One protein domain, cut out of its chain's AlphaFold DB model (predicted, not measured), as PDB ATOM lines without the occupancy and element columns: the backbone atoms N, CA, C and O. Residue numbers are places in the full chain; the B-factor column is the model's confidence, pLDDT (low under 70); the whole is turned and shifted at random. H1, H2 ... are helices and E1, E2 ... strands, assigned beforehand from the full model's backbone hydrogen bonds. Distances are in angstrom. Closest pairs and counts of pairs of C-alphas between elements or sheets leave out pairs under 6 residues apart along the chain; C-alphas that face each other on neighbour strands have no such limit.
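What this domain is: This is residues 8 to 136 of the 136 residues of an uncharacterized protein of Candidatus Woesearchaeota archaeon (UniProt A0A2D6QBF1). A strongly twisted sheet of six strands, E1 to E6, curls like a half-open hand round the long helix H2, which sits in its hollow; H1 runs along the strands E3 and E4 on the same face, and the small hairpin E7 and E8 packs on H2 through E8. The printed part has 129 residues with two named helices and eight named strands, in the order H1 E1 E2 E3 E4 E5 E6 E7 E8 H2. The large sheet runs E1 - E2 - E3 - E4 - E5 - E6, all antiparallel, and the class is mixed, helices and strands. The whole is compact, with a radius of gyration of the C-alphas of 13.6 A and spans of 43 by 30 by 25 A.

How they stand to each other: Start at H1, residues 11 to 23. It is on the sheet of E1, residues 27 to 34, E2, 37 to 44, E3, 55 to 61, E4, 66 to 74, E5, 77 to 84, and E6, 87 to 94, at a height over the sheet of 9.2 A. On the local plane it runs along E4 at 1 degrees. The six strands are a meander, each the antiparallel neighbour of the one before. Look for N 28 and O 41, 2.7 A, between E1 and E2; N 40 and O 60, 2.8 A, between E2 and E3; N 57 and O 69, 2.8 A, between E3 and E4; N 70 and O 81, 2.8 A, between E4 and E5; and N 80 and O 91, 2.8 A, between E5 and E6. Next comes the hairpin of E7, residues 102 to 105, and E8, 110 to 113, with N 103 and O 112 at 2.8 A; residues 96 to 97 pair antiparallel with 103 to 104 of E7. Last is H2, residues 119 to 135, on the same face as H1: two layers, helices on one face of the sheet. The sheet curls round H2, whose closest C-alphas to the edge strands are Arg 131 to Ile 33 of E1, 5.6 A, and Val 133 to Leu 91 of E6, 5.5 A. The closest C-alphas of E8 and H2 are those of Ala 110 and Phe 125, 5.5 A. H1, with residues 20 to 21 alone, and H2, with residues 122 to 126 alone, only just touch, with 3 pairs of C-alphas within 8 A, about perpendicular at 83 degrees; the closest are those of Leu 21 and Cys 122, 5.8 A. In H1 and H2 every O i to N i+4 pair is within hydrogen-bond range.

Where its parts are: Find C-alpha 11 at (-0.762, -32.196, 27.564); from there H1 runs 18.3 A to C-alpha 23. E1 spans 20.7 A, E2 21.2 A, E3 19.5 A, E4 25.1 A, E5 22.6 A and E6 23.3 A, while E7 and E8 are short. H2 begins at C-alpha 119 at (11.746, -46.367, 38.282) and runs 24.5 A to C-alpha 135 at (15.796, -49.663, 14.347).

The domain as a whole: The two C-alphas farthest apart are those of Asp 63 and Ala 99, 43.6 A. The printed part has no cut, and no link is long. The mean pLDDT of the printed part is 91.6; residue 8 alone is under 70.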
ATOM      1  N   ASP A   8      -6.142 -39.752  22.843       68.75
ATOM      2  CA  ASP A   8      -4.922 -38.968  22.684       68.75
ATOM      3  C   ASP A   8      -4.392 -38.544  24.055       68.75
ATOM      4  O   ASP A   8      -5.151 -38.170  24.959       68.75
ATOM      5  N   LEU A   9      -3.072 -38.606  24.211       70.88
ATOM      6  CA  LEU A   9      -2.427 -38.217  25.453       70.88
ATOM      7  C   LEU A   9      -2.613 -36.710  25.679       70.88
ATOM      8  O   LEU A   9      -2.147 -35.898  24.875       70.88
ATOM      9  N   LYS A  10      -3.291 -36.310  26.764       80.38
ATOM     10  CA  LYS A  10      -3.494 -34.878  27.023       80.38
ATOM     11  C   LYS A  10      -2.172 -34.222  27.472       80.38
ATOM     12  O   LYS A  10      -1.262 -34.887  27.976       80.38
ATOM     13  N   PRO A  11      -2.036 -32.887  27.329       84.06
ATOM     14  CA  PRO A  11      -0.762 -32.196  27.564       84.06
ATOM     15  C   PRO A  11      -0.202 -32.305  28.990       84.06
ATOM     16  O   PRO A  11       0.987 -32.075  29.215       84.06
ATOM     17  N   ARG A  12      -1.041 -32.577  29.996       86.62
ATOM     18  CA  ARG A  12      -0.591 -32.744  31.387       86.62
ATOM     19  C   ARG A  12       0.147 -34.071  31.552       86.62
ATOM     20  O   ARG A  12       1.222 -34.102  32.142       86.62
ATOM     21  N   GLU A  13      -0.408 -35.130  30.996       87.56
ATOM     22  CA  GLU A  13       0.077 -36.496  31.083       87.56
ATOM     23  C   GLU A  13       1.374 -36.649  30.288       87.56
ATOM     24  O   GLU A  13       2.340 -37.213  30.795       87.56
ATOM     25  N   THR A  14       1.477 -36.021  29.112       88.69
ATOM     26  CA  THR A  14       2.742 -35.971  28.360       88.69
ATOM     27  C   THR A  14       3.860 -35.299  29.160       88.69
ATOM     28  O   THR A  14       4.989 -35.791  29.198       88.69
ATOM     29  N   ARG A  15       3.561 -34.195  29.854       89.88
ATOM     30  CA  ARG A  15       4.542 -33.520  30.719       89.88
ATOM     31  C   ARG A  15       4.941 -34.383  31.910       89.88
ATOM     32  O   ARG A  15       6.119 -34.413  32.255       89.88
ATOM     33  N   LEU A  16       3.993 -35.082  32.531       91.12
ATOM     34  CA  LEU A  16       4.279 -35.967  33.659       91.12
ATOM     35  C   LEU A  16       5.141 -37.163  33.232       91.12
ATOM     36  O   LEU A  16       6.124 -37.468  33.905       91.12
ATOM     37  N   LEU A  17       4.850 -37.758  32.070       92.00
ATOM     38  CA  LEU A  17       5.680 -38.784  31.439       92.00
ATOM     39  C   LEU A  17       7.118 -38.280  31.274       92.00
ATOM     40  O   LEU A  17       8.041 -38.889  31.806       92.00
ATOM     41  N   LEU A  18       7.313 -37.145  30.596       94.44
ATOM     42  CA  LEU A  18       8.649 -36.590  30.367       94.44
ATOM     43  C   LEU A  18       9.380 -36.260  31.677       94.44
ATOM     44  O   LEU A  18      10.571 -36.542  31.786       94.44
ATOM     45  N   ARG A  19       8.685 -35.737  32.697       93.94
ATOM     46  CA  ARG A  19       9.274 -35.501  34.030       93.94
ATOM     47  C   ARG A  19       9.781 -36.792  34.652       93.94
ATOM     48  O   ARG A  19      10.952 -36.859  35.002       93.94
ATOM     49  N   LYS A  20       8.964 -37.846  34.684       93.81
ATOM     50  CA  LYS A  20       9.397 -39.154  35.196       93.81
ATOM     51  C   LYS A  20      10.598 -39.707  34.434       93.81
ATOM     52  O   LYS A  20      11.565 -40.164  35.044       93.81
ATOM     53  N   LEU A  21      10.563 -39.621  33.104       94.88
ATOM     54  CA  LEU A  21      11.667 -40.067  32.260       94.88
ATOM     55  C   LEU A  21      12.934 -39.238  32.465       94.88
ATOM     56  O   LEU A  21      14.009 -39.784  32.282       94.88
ATOM     57  N   ARG A  22      12.855 -37.957  32.828       95.88
ATOM     58  CA  ARG A  22      14.018 -37.126  33.178       95.88
ATOM     59  C   ARG A  22      14.557 -37.489  34.561       95.88
ATOM     60  O   ARG A  22      15.747 -37.758  34.709       95.88
ATOM     61  N   ASP A  23      13.672 -37.529  35.551       93.75
ATOM     62  CA  ASP A  23      14.015 -37.630  36.972       93.75
ATOM     63  C   ASP A  23      14.616 -38.997  37.332       93.75
ATOM     64  O   ASP A  23      15.395 -39.112  38.278       93.75
ATOM     65  N   VAL A  24      14.327 -40.042  36.545       93.88
ATOM     66  CA  VAL A  24      14.969 -41.350  36.727       93.88
ATOM     67  C   VAL A  24      16.491 -41.293  36.513       93.88
ATOM     68  O   VAL A  24      17.212 -42.108  37.098       93.88
ATOM     69  N   ASN A  25      16.972 -40.332  35.713       94.06
ATOM     70  CA  ASN A  25      18.382 -40.026  35.477       94.06
ATOM     71  C   ASN A  25      19.262 -41.279  35.338       94.06
ATOM     72  O   ASN A  25      20.102 -41.578  36.192       94.06
ATOM     73  N   LEU A  26      19.021 -42.074  34.295       89.81
ATOM     74  CA  LEU A  26      19.749 -43.330  34.107       89.81
ATOM     75  C   LEU A  26      21.251 -43.102  33.915       89.81
ATOM     76  O   LEU A  26      21.672 -42.379  33.011       89.81
ATOM     77  N   GLY A  27      22.050 -43.778  34.740       84.88
ATOM     78  CA  GLY A  27      23.505 -43.857  34.643       84.88
ATOM     79  C   GLY A  27      24.004 -45.306  34.648       84.88
ATOM     80  O   GLY A  27      23.730 -46.064  35.579       84.88
ATOM     81  N   ALA A  28      24.767 -45.661  33.610       79.62
ATOM     82  CA  ALA A  28      25.420 -46.949  33.352       79.62
ATOM     83  C   ALA A  28      24.514 -48.138  32.955       79.62
ATOM     84  O   ALA A  28      24.991 -49.267  32.829       79.62
ATOM     85  N   GLN A  29      23.224 -47.927  32.687       89.38
ATOM     86  CA  GLN A  29      22.317 -48.994  32.252       89.38
ATOM     87  C   GLN A  29      22.544 -49.304  30.774       89.38
ATOM     88  O   GLN A  29      22.263 -48.484  29.898       89.38
ATOM     89  N   ARG A  30      23.021 -50.520  30.496       92.81
ATOM     90  CA  ARG A  30      23.247 -51.008  29.133       92.81
ATOM     91  C   ARG A  30      21.944 -51.447  28.461       92.81
ATOM     92  O   ARG A  30      21.105 -52.138  29.051       92.81
ATOM     93  N   VAL A  31      21.807 -51.094  27.191       95.38
ATOM     94  CA  VAL A  31      20.737 -51.497  26.282       95.38
ATOM     95  C   VAL A  31      21.369 -52.252  25.119       95.38
ATOM     96  O   VAL A  31      22.110 -51.685  24.319       95.38
ATOM     97  N   ALA A  32      21.081 -53.549  25.031       93.88
ATOM     98  CA  ALA A  32      21.397 -54.331  23.842       93.88
ATOM     99  C   ALA A  32      20.408 -53.972  22.722       93.88
ATOM    100  O   ALA A  32      19.190 -53.981  22.958       93.88
ATOM    101  N   ILE A  33      20.948 -53.654  21.543       92.62
ATOM    102  CA  ILE A  33      20.188 -53.254  20.353       92.62
ATOM    103  C   ILE A  33      20.075 -54.432  19.387       92.62
ATOM    104  O   ILE A  33      18.976 -54.892  19.097       92.62
ATOM    105  N   ARG A  34      21.220 -54.954  18.939       89.25
ATOM    106  CA  ARG A  34      21.358 -56.145  18.088       89.25
ATOM    107  C   ARG A  34      22.709 -56.808  18.355       89.25
ATOM    108  O   ARG A  34      23.498 -56.284  19.140       89.25
ATOM    109  N   SER A  35      22.982 -57.947  17.715       87.00
ATOM    110  CA  SER A  35      24.278 -58.628  17.858       87.00
ATOM    111  C   SER A  35      25.436 -57.661  17.578       87.00
ATOM    112  O   SER A  35      25.423 -56.957  16.570       87.00
ATOM    113  N   GLY A  36      26.385 -57.574  18.514       86.44
ATOM    114  CA  GLY A  36      27.542 -56.677  18.432       86.44
ATOM    115  C   GLY A  36      27.271 -55.189  18.698       86.44
ATOM    116  O   GLY A  36      28.225 -54.424  18.765       86.44
ATOM    117  N   LEU A  37      26.016 -54.760  18.900       89.94
ATOM    118  CA  LEU A  37      25.670 -53.355  19.144       89.94
ATOM    119  C   LEU A  37      24.932 -53.178  20.474       89.94
ATOM    120  O   LEU A  37      23.807 -53.652  20.671       89.94
ATOM    121  N   SER A  38      25.552 -52.419  21.375       94.25
ATOM    122  CA  SER A  38      24.938 -51.988  22.626       94.25
ATOM    123  C   SER A  38      25.367 -50.574  22.981       94.25
ATOM    124  O   SER A  38      26.487 -50.166  22.677       94.25
ATOM    125  N   VAL A  39      24.483 -49.867  23.672       95.94
ATOM    126  CA  VAL A  39      24.746 -48.534  24.217       95.94
ATOM    127  C   VAL A  39      24.430 -48.523  25.703       95.94
ATOM    128  O   VAL A  39      23.628 -49.325  26.177       95.94
ATOM    129  N   ALA A  40      25.046 -47.628  26.460       96.69
ATOM    130  CA  ALA A  40      24.727 -47.399  27.859       96.69
ATOM    131  C   ALA A  40      24.234 -45.970  28.067       96.69
ATOM    132  O   ALA A  40      24.782 -45.033  27.489       96.69
ATOM    133  N   PHE A  41      23.228 -45.798  28.923       97.00
ATOM    134  CA  PHE A  41      22.873 -44.472  29.417       97.00
ATOM    135  C   PHE A  41      24.025 -43.901  30.246       97.00
ATOM    136  O   PHE A  41      24.601 -44.592  31.084       97.00
ATOM    137  N   ALA A  42      24.360 -42.638  30.018       95.94
ATOM    138  CA  ALA A  42      25.450 -41.923  30.676       95.94
ATOM    139  C   ALA A  42      24.952 -40.625  31.339       95.94
ATOM    140  O   ALA A  42      25.671 -39.625  31.372       95.94
ATOM    141  N   GLY A  43      23.719 -40.652  31.852       95.19
ATOM    142  CA  GLY A  43      23.066 -39.538  32.529       95.19
ATOM    143  C   GLY A  43      22.084 -38.762  31.652       95.19
ATOM    144  O   GLY A  43      22.185 -38.726  30.418       95.19
ATOM    145  N   CYS A  44      21.127 -38.121  32.319       96.56
ATOM    146  CA  CYS A  44      20.255 -37.119  31.727       96.56
ATOM    147  C   CYS A  44      20.975 -35.762  31.684       96.56
ATOM    148  O   CYS A  44      21.612 -35.346  32.648       96.56
ATOM    149  N   LEU A  45      20.875 -35.068  30.552       95.69
ATOM    150  CA  LEU A  45      21.512 -33.773  30.291       95.69
ATOM    151  C   LEU A  45      20.610 -32.580  30.637       95.69
ATOM    152  O   LEU A  45      21.050 -31.439  30.567       95.69
ATOM    153  N   THR A  46      19.341 -32.831  30.950       94.12
ATOM    154  CA  THR A  46      18.299 -31.802  31.109       94.12
ATOM    155  C   THR A  46      17.634 -31.863  32.479       94.12
ATOM    156  O   THR A  46      16.449 -31.568  32.577       94.12
ATOM    157  N   LEU A  47      18.356 -32.271  33.527       91.38
ATOM    158  CA  LEU A  47      17.802 -32.430  34.881       91.38
ATOM    159  C   LEU A  47      17.172 -31.135  35.410       91.38
ATOM    160  O   LEU A  47      16.046 -31.160  35.902       91.38
ATOM    161  N   ASP A  48      17.849 -30.009  35.196       90.00
ATOM    162  CA  ASP A  48      17.415 -28.692  35.677       90.00
ATOM    163  C   ASP A  48      16.594 -27.906  34.641       90.00
ATOM    164  O   ASP A  48      16.185 -26.772  34.886       90.00
ATOM    165  N   ALA A  49      16.342 -28.493  33.465       87.94
ATOM    166  CA  ALA A  49      15.612 -27.832  32.389       87.94
ATOM    167  C   ALA A  49      14.109 -28.176  32.421       87.94
ATOM    168  O   ALA A  49      13.729 -29.290  32.816       87.94
ATOM    169  N   PRO A  50      13.235 -27.256  31.964       89.75
ATOM    170  CA  PRO A  50      11.826 -27.554  31.732       89.75
ATOM    171  C   PRO A  50      11.664 -28.706  30.734       89.75
ATOM    172  O   PRO A  50      12.290 -28.716  29.675       89.75
ATOM    173  N   VAL A  51      10.791 -29.665  31.046       92.31
ATOM    174  CA  VAL A  51      10.553 -30.843  30.189       92.31
ATOM    175  C   VAL A  51       9.883 -30.498  28.862       92.31
ATOM    176  O   VAL A  51       9.951 -31.272  27.913       92.31
ATOM    177  N   GLU A  52       9.256 -29.327  28.784       88.81
ATOM    178  CA  GLU A  52       8.657 -28.758  27.582       88.81
ATOM    179  C   GLU A  52       9.702 -28.494  26.484       88.81
ATOM    180  O   GLU A  52       9.352 -28.450  25.311       88.81
ATOM    181  N   GLN A  53      10.983 -28.369  26.852       89.38
ATOM    182  CA  GLN A  53      12.109 -28.238  25.917       89.38
ATOM    183  C   GLN A  53      12.699 -29.595  25.496       89.38
ATOM    184  O   GLN A  53      13.731 -29.641  24.829       89.38
ATOM    185  N   GLY A  54      12.076 -30.695  25.919       93.75
ATOM    186  CA  GLY A  54      12.548 -32.046  25.672       93.75
ATOM    187  C   GLY A  54      13.491 -32.582  26.744       93.75
ATOM    188  O   GLY A  54      14.211 -31.856  27.434       93.75
ATOM    189  N   VAL A  55      13.498 -33.905  26.868       97.25
ATOM    190  CA  VAL A  55      14.383 -34.648  27.766       97.25
ATOM    191  C   VAL A  55      15.548 -35.188  26.957       97.25
ATOM    192  O   VAL A  55      15.346 -35.948  26.011       97.25
ATOM    193  N   ARG A  56      16.774 -34.815  27.332       97.81
ATOM    194  CA  ARG A  56      17.986 -35.263  26.641       97.81
ATOM    195  C   ARG A  56      18.785 -36.219  27.503       97.81
ATOM    196  O   ARG A  56      19.033 -35.965  28.678       97.81
ATOM    197  N   TYR A  57      19.223 -37.306  26.895       97.81
ATOM    198  CA  TYR A  57      20.058 -38.332  27.490       97.81
ATOM    199  C   TYR A  57      21.358 -38.454  26.716       97.81
ATOM    200  O   TYR A  57      21.361 -38.470  25.485       97.81
ATOM    201  N   ARG A  58      22.463 -38.599  27.447       97.56
ATOM    202  CA  ARG A  58      23.713 -39.054  26.848       97.56
ATOM    203  C   ARG A  58      23.686 -40.574  26.769       97.56
ATOM    204  O   ARG A  58      23.432 -41.241  27.772       97.56
ATOM    205  N   LEU A  59      23.981 -41.109  25.594       97.56
ATOM    206  CA  LEU A  59      24.259 -42.524  25.385       97.56
ATOM    207  C   LEU A  59      25.742 -42.694  25.059       97.56
ATOM    208  O   LEU A  59      26.362 -41.794  24.491       97.56
ATOM    209  N   ARG A  60      26.313 -43.837  25.430       96.00
ATOM    210  CA  ARG A  60      27.685 -44.210  25.083       96.00
ATOM    211  C   ARG A  60      27.715 -45.598  24.456       96.00
ATOM    212  O   ARG A  60      27.230 -46.549  25.072       96.00
ATOM    213  N   SER A  61      28.288 -45.708  23.266       92.69
ATOM    214  CA  SER A  61      28.570 -46.984  22.604       92.69
ATOM    215  C   SER A  61      29.715 -47.740  23.282       92.69
ATOM    216  O   SER A  61      30.457 -47.197  24.102       92.69
ATOM    217  N   ALA A  62      29.868 -49.024  22.953       88.44
ATOM    218  CA  ALA A  62      30.948 -49.856  23.491       88.44
ATOM    219  C   ALA A  62      32.357 -49.393  23.064       88.44
ATOM    220  O   ALA A  62      33.310 -49.606  23.806       88.44
ATOM    221  N   ASP A  63      32.471 -48.737  21.910       88.44
ATOM    222  CA  ASP A  63      33.695 -48.123  21.375       88.44
ATOM    223  C   ASP A  63      34.030 -46.756  22.007       88.44
ATOM    224  O   ASP A  63      35.070 -46.172  21.714       88.44
ATOM    225  N   GLY A  64      33.173 -46.248  22.900       88.19
ATOM    226  CA  GLY A  64      33.348 -44.963  23.574       88.19
ATOM    227  C   GLY A  64      32.679 -43.775  22.879       88.19
ATOM    228  O   GLY A  64      32.665 -42.687  23.463       88.19
ATOM    229  N   GLU A  65      32.070 -43.963  21.704       92.38
ATOM    230  CA  GLU A  65      31.348 -42.896  21.008       92.38
ATOM    231  C   GLU A  65      30.177 -42.384  21.866       92.38
ATOM    232  O   GLU A  65      29.456 -43.159  22.503       92.38
ATOM    233  N   SER A  66      29.993 -41.061  21.909       95.00
ATOM    234  CA  SER A  66      28.910 -40.415  22.653       95.00
ATOM    235  C   SER A  66      27.812 -39.939  21.715       95.00
ATOM    236  O   SER A  66      28.070 -39.224  20.754       95.00
ATOM    237  N   GLN A  67      26.574 -40.281  22.049       96.44
ATOM    238  CA  GLN A  67      25.386 -39.948  21.269       96.44
ATOM    239  C   GLN A  67      24.391 -39.207  22.159       96.44
ATOM    240  O   GLN A  67      24.412 -39.335  23.389       96.44
ATOM    241  N   THR A  68      23.504 -38.432  21.543       98.00
ATOM    242  CA  THR A  68      22.447 -37.717  22.263       98.00
ATOM    243  C   THR A  68      21.090 -38.252  21.849       98.00
ATOM    244  O   THR A  68      20.725 -38.178  20.678       98.00
ATOM    245  N   LEU A  69      20.343 -38.772  22.818       98.12
ATOM    246  CA  LEU A  69      18.940 -39.130  22.673       98.12
ATOM    247  C   LEU A  69      18.082 -37.965  23.170       98.12
ATOM    248  O   LEU A  69      18.220 -37.565  24.322       98.12
ATOM    249  N   THR A  70      17.180 -37.460  22.342       98.00
ATOM    250  CA  THR A  70      16.234 -36.391  22.678       98.00
ATOM    251  C   THR A  70      14.815 -36.935  22.600       98.00
ATOM    252  O   THR A  70      14.459 -37.585  21.620       98.00
ATOM    253  N   LEU A  71      14.012 -36.669  23.627       97.06
ATOM    254  CA  LEU A  71      12.604 -37.047  23.720       97.06
ATOM    255  C   LEU A  71      11.763 -35.785  23.854       97.06
ATOM    256  O   LEU A  71      11.879 -35.074  24.851       97.06
ATOM    257  N   GLU A  72      10.913 -35.519  22.875       95.38
ATOM    258  CA  GLU A  72      10.091 -34.313  22.826       95.38
ATOM    259  C   GLU A  72       8.629 -34.651  22.584       95.38
ATOM    260  O   GLU A  72       8.285 -35.497  21.761       95.38
ATOM    261  N   ALA A  73       7.748 -33.967  23.307       91.25
ATOM    262  CA  ALA A  73       6.325 -34.020  23.030       91.25
ATOM    263  C   ALA A  73       6.039 -33.291  21.712       91.25
ATOM    264  O   ALA A  73       6.285 -32.088  21.614       91.25
ATOM    265  N   ARG A  74       5.485 -33.988  20.715       87.19
ATOM    266  CA  ARG A  74       5.079 -33.373  19.447       87.19
ATOM    267  C   ARG A  74       3.696 -33.864  19.041       87.19
ATOM    268  O   ARG A  74       3.503 -35.036  18.724       87.19
ATOM    269  N   GLY A  75       2.721 -32.954  19.059       82.62
ATOM    270  CA  GLY A  75       1.316 -33.306  18.850       82.62
ATOM    271  C   GLY A  75       0.846 -34.342  19.876       82.62
ATOM    272  O   GLY A  75       1.004 -34.136  21.077       82.62
ATOM    273  N   VAL A  76       0.305 -35.461  19.391       79.31
ATOM    274  CA  VAL A  76      -0.220 -36.578  20.204       79.31
ATOM    275  C   VAL A  76       0.820 -37.673  20.486       79.31
ATOM    276  O   VAL A  76       0.483 -38.784  20.891       79.31
ATOM    277  N   GLY A  77       2.101 -37.407  20.224       88.69
ATOM    278  CA  GLY A  77       3.151 -38.416  20.311       88.69
ATOM    279  C   GLY A  77       4.455 -37.912  20.907       88.69
ATOM    280  O   GLY A  77       4.606 -36.753  21.301       88.69
ATOM    281  N   LEU A  78       5.405 -38.837  20.955       92.62
ATOM    282  CA  LEU A  78       6.787 -38.590  21.313       92.62
ATOM    283  C   LEU A  78       7.629 -38.569  20.041       92.62
ATOM    284  O   LEU A  78       7.725 -39.576  19.339       92.62
ATOM    285  N   GLU A  79       8.257 -37.440  19.753       95.81
ATOM    286  CA  GLU A  79       9.356 -37.390  18.804       95.81
ATOM    287  C   GLU A  79      10.643 -37.801  19.523       95.81
ATOM    288  O   GLU A  79      11.021 -37.239  20.552       95.81
ATOM    289  N   ILE A  80      11.295 -38.828  18.990       97.56
ATOM    290  CA  ILE A  80      12.511 -39.421  19.528       97.56
ATOM    291  C   ILE A  80      13.611 -39.159  18.511       97.56
ATOM    292  O   ILE A  80      13.546 -39.658  17.390       97.56
ATOM    293  N   ARG A  81      14.633 -38.403  18.899       97.88
ATOM    294  CA  ARG A  81      15.768 -38.087  18.029       97.88
ATOM    295  C   ARG A  81      17.045 -38.671  18.598       97.88
ATOM    296  O   ARG A  81      17.321 -38.515  19.782       97.88
ATOM    297  N   LEU A  82      17.821 -39.344  17.763       98.00
ATOM    298  CA  LEU A  82      19.136 -39.869  18.101       98.00
ATOM    299  C   LEU A  82      20.173 -39.175  17.228       98.00
ATOM    300  O   LEU A  82      20.230 -39.412  16.025       98.00
ATOM    301  N   ARG A  83      21.017 -38.353  17.846       97.75
ATOM    302  CA  ARG A  83      22.161 -37.725  17.188       97.75
ATOM    303  C   ARG A  83      23.434 -38.512  17.473       97.75
ATOM    304  O   ARG A  83      23.794 -38.707  18.636       97.75
ATOM    305  N   THR A  84      24.094 -38.925  16.402       94.19
ATOM    306  CA  THR A  84      25.360 -39.676  16.355       94.19
ATOM    307  C   THR A  84      26.410 -38.856  15.600       94.19
ATOM    308  O   THR A  84      26.066 -37.805  15.049       94.19
ATOM    309  N   ALA A  85      27.666 -39.307  15.544       90.75
ATOM    310  CA  ALA A  85      28.668 -38.667  14.686       90.75
ATOM    311  C   ALA A  85      28.288 -38.725  13.192       90.75
ATOM    312  O   ALA A  85      28.557 -37.781  12.453       90.75
ATOM    313  N   ASP A  86      27.597 -39.790  12.778       89.50
ATOM    314  CA  ASP A  86      27.226 -40.051  11.383       89.50
ATOM    315  C   ASP A  86      25.950 -39.316  10.931       89.50
ATOM    316  O   ASP A  86      25.592 -39.344   9.754       89.50
ATOM    317  N   GLY A  87      25.231 -38.674  11.858       93.81
ATOM    318  CA  GLY A  87      23.995 -37.948  11.566       93.81
ATOM    319  C   GLY A  87      22.911 -38.093  12.633       93.81
ATOM    320  O   GLY A  87      23.151 -38.563  13.750       93.81
ATOM    321  N   GLU A  88      21.697 -37.666  12.284       96.19
ATOM    322  CA  GLU A  88      20.518 -37.696  13.154       96.19
ATOM    323  C   GLU A  88      19.456 -38.656  12.611       96.19
ATOM    324  O   GLU A  88      19.134 -38.639  11.424       96.19
ATOM    325  N   ARG A  89      18.902 -39.485  13.498       96.31
ATOM    326  CA  ARG A  89      17.745 -40.340  13.227       96.31
ATOM    327  C   ARG A  89      16.555 -39.852  14.023       96.31
ATOM    328  O   ARG A  89      16.715 -39.458  15.178       96.31
ATOM    329  N   THR A  90      15.370 -39.964  13.440       96.62
ATOM    330  CA  THR A  90      14.125 -39.537  14.076       96.62
ATOM    331  C   THR A  90      13.094 -40.649  14.007       96.62
ATOM    332  O   THR A  90      12.844 -41.212  12.946       96.62
ATOM    333  N   LEU A  91      12.465 -40.930  15.142       96.31
ATOM    334  CA  LEU A  91      11.340 -41.839  15.274       96.31
ATOM    335  C   LEU A  91      10.178 -41.095  15.926       96.31
ATOM    336  O   LEU A  91      10.314 -40.562  17.026       96.31
ATOM    337  N   VAL A  92       9.017 -41.098  15.279       94.69
ATOM    338  CA  VAL A  92       7.782 -40.579  15.873       94.69
ATOM    339  C   VAL A  92       6.994 -41.748  16.449       94.69
ATOM    340  O   VAL A  92       6.594 -42.662  15.731       94.69
ATOM    341  N   ALA A  93       6.783 -41.725  17.761       92.81
ATOM    342  CA  ALA A  93       6.054 -42.740  18.501       92.81
ATOM    343  C   ALA A  93       4.721 -42.150  18.993       92.81
ATOM    344  O   ALA A  93       4.716 -41.405  19.976       92.81
ATOM    345  N   PRO A  94       3.583 -42.462  18.341       91.81
ATOM    346  CA  PRO A  94       2.270 -42.061  18.836       91.81
ATOM    347  C   PRO A  94       2.065 -42.576  20.260       91.81
ATOM    348  O   PRO A  94       2.426 -43.723  20.554       91.81
ATOM    349  N   LEU A  95       1.511 -41.734  21.131       90.06
ATOM    350  CA  LEU A  95       1.208 -42.089  22.509       90.06
ATOM    351  C   LEU A  95      -0.305 -42.154  22.683       90.06
ATOM    352  O   LEU A  95      -1.014 -41.186  22.428       90.06
ATOM    353  N   THR A  96      -0.790 -43.291  23.159       90.00
ATOM    354  CA  THR A  96      -2.193 -43.467  23.530       90.00
ATOM    355  C   THR A  96      -2.308 -43.722  25.016       90.00
ATOM    356  O   THR A  96      -1.414 -44.322  25.617       90.00
ATOM    357  N   MET A  97      -3.418 -43.297  25.608       87.31
ATOM    358  CA  MET A  97      -3.748 -43.606  26.992       87.31
ATOM    359  C   MET A  97      -4.943 -44.549  27.054       87.31
ATOM    360  O   MET A  97      -5.935 -44.354  26.349       87.31
ATOM    361  N   ASP A  98      -4.832 -45.579  27.891       86.94
ATOM    362  CA  ASP A  98      -5.949 -46.469  28.191       86.94
ATOM    363  C   ASP A  98      -6.845 -45.926  29.317       86.94
ATOM    364  O   ASP A  98      -6.536 -44.939  29.984       86.94
ATOM    365  N   ALA A  99      -7.962 -46.613  29.567       82.81
ATOM    366  CA  ALA A  99      -8.914 -46.251  30.616       82.81
ATOM    367  C   ALA A  99      -8.355 -46.352  32.052       82.81
ATOM    368  O   ALA A  99      -9.027 -45.934  32.991       82.81
ATOM    369  N   GLN A 100      -7.160 -46.917  32.239       81.81
ATOM    370  CA  GLN A 100      -6.466 -46.998  33.527       81.81
ATOM    371  C   GLN A 100      -5.362 -45.936  33.660       81.81
ATOM    372  O   GLN A 100      -4.607 -45.986  34.618       81.81
ATOM    373  N   GLY A 101      -5.239 -44.992  32.718       81.00
ATOM    374  CA  GLY A 101      -4.222 -43.933  32.772       81.00
ATOM    375  C   GLY A 101      -2.837 -44.363  32.277       81.00
ATOM    376  O   GLY A 101      -1.870 -43.599  32.350       81.00
ATOM    377  N   ARG A 102      -2.708 -45.571  31.718       87.31
ATOM    378  CA  ARG A 102      -1.421 -46.073  31.232       87.31
ATOM    379  C   ARG A 102      -1.184 -45.586  29.819       87.31
ATOM    380  O   ARG A 102      -1.982 -45.827  28.914       87.31
ATOM    381  N   THR A 103      -0.034 -44.956  29.626       89.62
ATOM    382  CA  THR A 103       0.442 -44.554  28.308       89.62
ATOM    383  C   THR A 103       1.071 -45.740  27.602       89.62
ATOM    384  O   THR A 103       1.838 -46.496  28.201       89.62
ATOM    385  N   SER A 104       0.783 -45.902  26.318       90.62
ATOM    386  CA  SER A 104       1.368 -46.937  25.481       90.62
ATOM    387  C   SER A 104       1.733 -46.410  24.102       90.62
ATOM    388  O   SER A 104       1.159 -45.436  23.621       90.62
ATOM    389  N   SER A 105       2.699 -47.066  23.470       91.19
ATOM    390  CA  SER A 105       3.047 -46.816  22.079       91.19
ATOM    391  C   SER A 105       3.408 -48.126  21.385       91.19
ATOM    392  O   SER A 105       4.395 -48.765  21.775       91.19
ATOM    393  N   PRO A 106       2.647 -48.537  20.352       88.00
ATOM    394  CA  PRO A 106       2.967 -49.722  19.561       88.00
ATOM    395  C   PRO A 106       4.324 -49.613  18.862       88.00
ATOM    396  O   PRO A 106       5.071 -50.586  18.845       88.00
ATOM    397  N   THR A 107       4.683 -48.421  18.369       92.06
ATOM    398  CA  THR A 107       5.922 -48.160  17.614       92.06
ATOM    399  C   THR A 107       7.183 -48.563  18.377       92.06
ATOM    400  O   THR A 107       8.102 -49.139  17.808       92.06
ATOM    401  N   ILE A 108       7.225 -48.296  19.684       92.25
ATOM    402  CA  ILE A 108       8.343 -48.687  20.558       92.25
ATOM    403  C   ILE A 108       8.014 -49.925  21.408       92.25
ATOM    404  O   ILE A 108       8.854 -50.393  22.178       92.25
ATOM    405  N   ALA A 109       6.800 -50.471  21.277       91.44
ATOM    406  CA  ALA A 109       6.256 -51.563  22.082       91.44
ATOM    407  C   ALA A 109       6.476 -51.350  23.596       91.44
ATOM    408  O   ALA A 109       6.936 -52.244  24.321       91.44
ATOM    409  N   ALA A 110       6.170 -50.136  24.059       90.38
ATOM    410  CA  ALA A 110       6.323 -49.709  25.444       90.38
ATOM    411  C   ALA A 110       4.975 -49.316  26.052       90.38
ATOM    412  O   ALA A 110       4.092 -48.804  25.363       90.38
ATOM    413  N   ARG A 111       4.844 -49.537  27.360       91.38
ATOM    414  CA  ARG A 111       3.707 -49.112  28.175       91.38
ATOM    415  C   ARG A 111       4.218 -48.668  29.537       91.38
ATOM    416  O   ARG A 111       5.135 -49.295  30.060       91.38
ATOM    417  N   MET A 112       3.625 -47.619  30.089       90.88
ATOM    418  CA  MET A 112       3.950 -47.112  31.415       90.88
ATOM    419  C   MET A 112       2.731 -46.435  32.035       90.88
ATOM    420  O   MET A 112       2.023 -45.688  31.362       90.88
ATOM    421  N   ASP A 113       2.507 -46.683  33.320       89.88
ATOM    422  CA  ASP A 113       1.590 -45.873  34.111       89.88
ATOM    423  C   ASP A 113       2.238 -44.516  34.406       89.88
ATOM    424  O   ASP A 113       3.340 -44.449  34.954       89.88
ATOM    425  N   VAL A 114       1.609 -43.423  33.989       84.56
ATOM    426  CA  VAL A 114       2.235 -42.104  34.122       84.56
ATOM    427  C   VAL A 114       2.147 -41.587  35.557       84.56
ATOM    428  O   VAL A 114       3.062 -40.892  35.996       84.56
ATOM    429  N   ASP A 115       1.139 -41.991  36.326       86.00
ATOM    430  CA  ASP A 115       0.943 -41.558  37.710       86.00
ATOM    431  C   ASP A 115       1.669 -42.495  38.686       86.00
ATOM    432  O   ASP A 115       2.484 -42.042  39.495       86.00
ATOM    433  N   GLU A 116       1.517 -43.808  38.521       87.31
ATOM    434  CA  GLU A 116       2.051 -44.826  39.441       87.31
ATOM    435  C   GLU A 116       3.340 -45.498  38.952       87.31
ATOM    436  O   GLU A 116       3.996 -46.217  39.706       87.31
ATOM    437  N   GLY A 117       3.755 -45.242  37.706       85.81
ATOM    438  CA  GLY A 117       4.924 -45.888  37.109       85.81
ATOM    439  C   GLY A 117       6.180 -45.725  37.956       85.81
ATOM    440  O   GLY A 117       6.549 -44.612  38.354       85.81
ATOM    441  N   THR A 118       6.835 -46.855  38.203       91.00
ATOM    442  CA  THR A 118       8.040 -46.966  39.015       91.00
ATOM    443  C   THR A 118       9.287 -46.586  38.218       91.00
ATOM    444  O   THR A 118       9.284 -46.476  36.988       91.00
ATOM    445  N   ARG A 119      10.424 -46.479  38.916       92.56
ATOM    446  CA  ARG A 119      11.746 -46.367  38.282       92.56
ATOM    447  C   ARG A 119      12.003 -47.477  37.255       92.56
ATOM    448  O   ARG A 119      12.534 -47.196  36.185       92.56
ATOM    449  N   ARG A 120      11.612 -48.723  37.553       92.06
ATOM    450  CA  ARG A 120      11.803 -49.863  36.638       92.06
ATOM    451  C   ARG A 120      10.953 -49.731  35.379       92.06
ATOM    452  O   ARG A 120      11.429 -50.076  34.300       92.06
ATOM    453  N   ASP A 121       9.742 -49.193  35.498       92.94
ATOM    454  CA  ASP A 121       8.874 -48.944  34.344       92.94
ATOM    455  C   ASP A 121       9.471 -47.863  33.438       92.94
ATOM    456  O   ASP A 121       9.549 -48.054  32.225       92.94
ATOM    457  N   CYS A 122      10.003 -46.787  34.031       93.94
ATOM    458  CA  CYS A 122      10.733 -45.746  33.302       93.94
ATOM    459  C   CYS A 122      11.975 -46.316  32.597       93.94
ATOM    460  O   CYS A 122      12.211 -46.038  31.421       93.94
ATOM    461  N   GLU A 123      12.755 -47.155  33.285       94.81
ATOM    462  CA  GLU A 123      13.921 -47.842  32.714       94.81
ATOM    463  C   GLU A 123      13.546 -48.732  31.530       94.81
ATOM    464  O   GLU A 123      14.203 -48.708  30.486       94.81
ATOM    465  N   HIS A 124      12.483 -49.521  31.677       94.44
ATOM    466  CA  HIS A 124      11.977 -50.370  30.611       94.44
ATOM    467  C   HIS A 124      11.481 -49.538  29.419       94.44
ATOM    468  O   HIS A 124      11.818 -49.845  28.272       94.44
ATOM    469  N   PHE A 125      10.751 -48.451  29.674       95.19
ATOM    470  CA  PHE A 125      10.276 -47.531  28.642       95.19
ATOM    471  C   PHE A 125      11.444 -46.894  27.870       95.19
ATOM    472  O   PHE A 125      11.481 -46.953  26.643       95.19
ATOM    473  N   LEU A 126      12.455 -46.372  28.570       96.19
ATOM    474  CA  LEU A 126      13.653 -45.788  27.956       96.19
ATOM    475  C   LEU A 126      14.449 -46.811  27.136       96.19
ATOM    476  O   LEU A 126      14.911 -46.509  26.037       96.19
ATOM    477  N   ARG A 127      14.562 -48.054  27.615       96.00
ATOM    478  CA  ARG A 127      15.170 -49.152  26.845       96.00
ATOM    479  C   ARG A 127      14.432 -49.421  25.539       96.00
ATOM    480  O   ARG A 127      15.069 -49.676  24.518       96.00
ATOM    481  N   ARG A 128      13.100 -49.381  25.569       96.31
ATOM    482  CA  ARG A 128      12.255 -49.550  24.385       96.31
ATOM    483  C   ARG A 128      12.408 -48.403  23.392       96.31
ATOM    484  O   ARG A 128      12.587 -48.670  22.211       96.31
ATOM    485  N   VAL A 129      12.433 -47.164  23.877       96.31
ATOM    486  CA  VAL A 129      12.712 -45.959  23.081       96.31
ATOM    487  C   VAL A 129      14.047 -46.074  22.349       96.31
ATOM    488  O   VAL A 129      14.093 -45.910  21.132       96.31
ATOM    489  N   VAL A 130      15.121 -46.418  23.070       96.44
ATOM    490  CA  VAL A 130      16.455 -46.588  22.477       96.44
ATOM    491  C   VAL A 130      16.426 -47.670  21.400       96.44
ATOM    492  O   VAL A 130      16.868 -47.439  20.283       96.44
ATOM    493  N   ARG A 131      15.859 -48.845  21.689       95.81
ATOM    494  CA  ARG A 131      15.754 -49.910  20.680       95.81
ATOM    495  C   ARG A 131      14.965 -49.472  19.448       95.81
ATOM    496  O   ARG A 131      15.375 -49.801  18.343       95.81
ATOM    497  N   GLY A 132      13.872 -48.735  19.642       95.38
ATOM    498  CA  GLY A 132      13.041 -48.227  18.557       95.38
ATOM    499  C   GLY A 132      13.809 -47.294  17.628       95.38
ATOM    500  O   GLY A 132      13.854 -47.539  16.429       95.38
ATOM    501  N   VAL A 133      14.457 -46.253  18.162       96.25
ATOM    502  CA  VAL A 133      15.136 -45.249  17.319       96.25
ATOM    503  C   VAL A 133      16.383 -45.794  16.616       96.25
ATOM    504  O   VAL A 133      16.733 -45.332  15.538       96.25
ATOM    505  N   PHE A 134      17.044 -46.807  17.182       93.75
ATOM    506  CA  PHE A 134      18.148 -47.492  16.502       93.75
ATOM    507  C   PHE A 134      17.685 -48.430  15.373       93.75
ATOM    508  O   PHE A 134      18.509 -48.812  14.539       93.75
ATOM    509  N   ALA A 135      16.410 -48.827  15.377       91.12
ATOM    510  CA  ALA A 135      15.796 -49.663  14.347       91.12
ATOM    511  C   ALA A 135      15.079 -48.854  13.247       91.12
ATOM    512  O   ALA A 135      14.660 -49.456  12.260       91.12
ATOM    513  N   ALA A 136      14.934 -47.536  13.432       86.50
ATOM    514  CA  ALA A 136      14.467 -46.586  12.423       86.50
ATOM    515  C   ALA A 136      15.589 -46.246  11.431       86.50
ATOM    516  O   ALA A 136      15.258 -46.103  10.236       86.50
TER     517      ALA A 136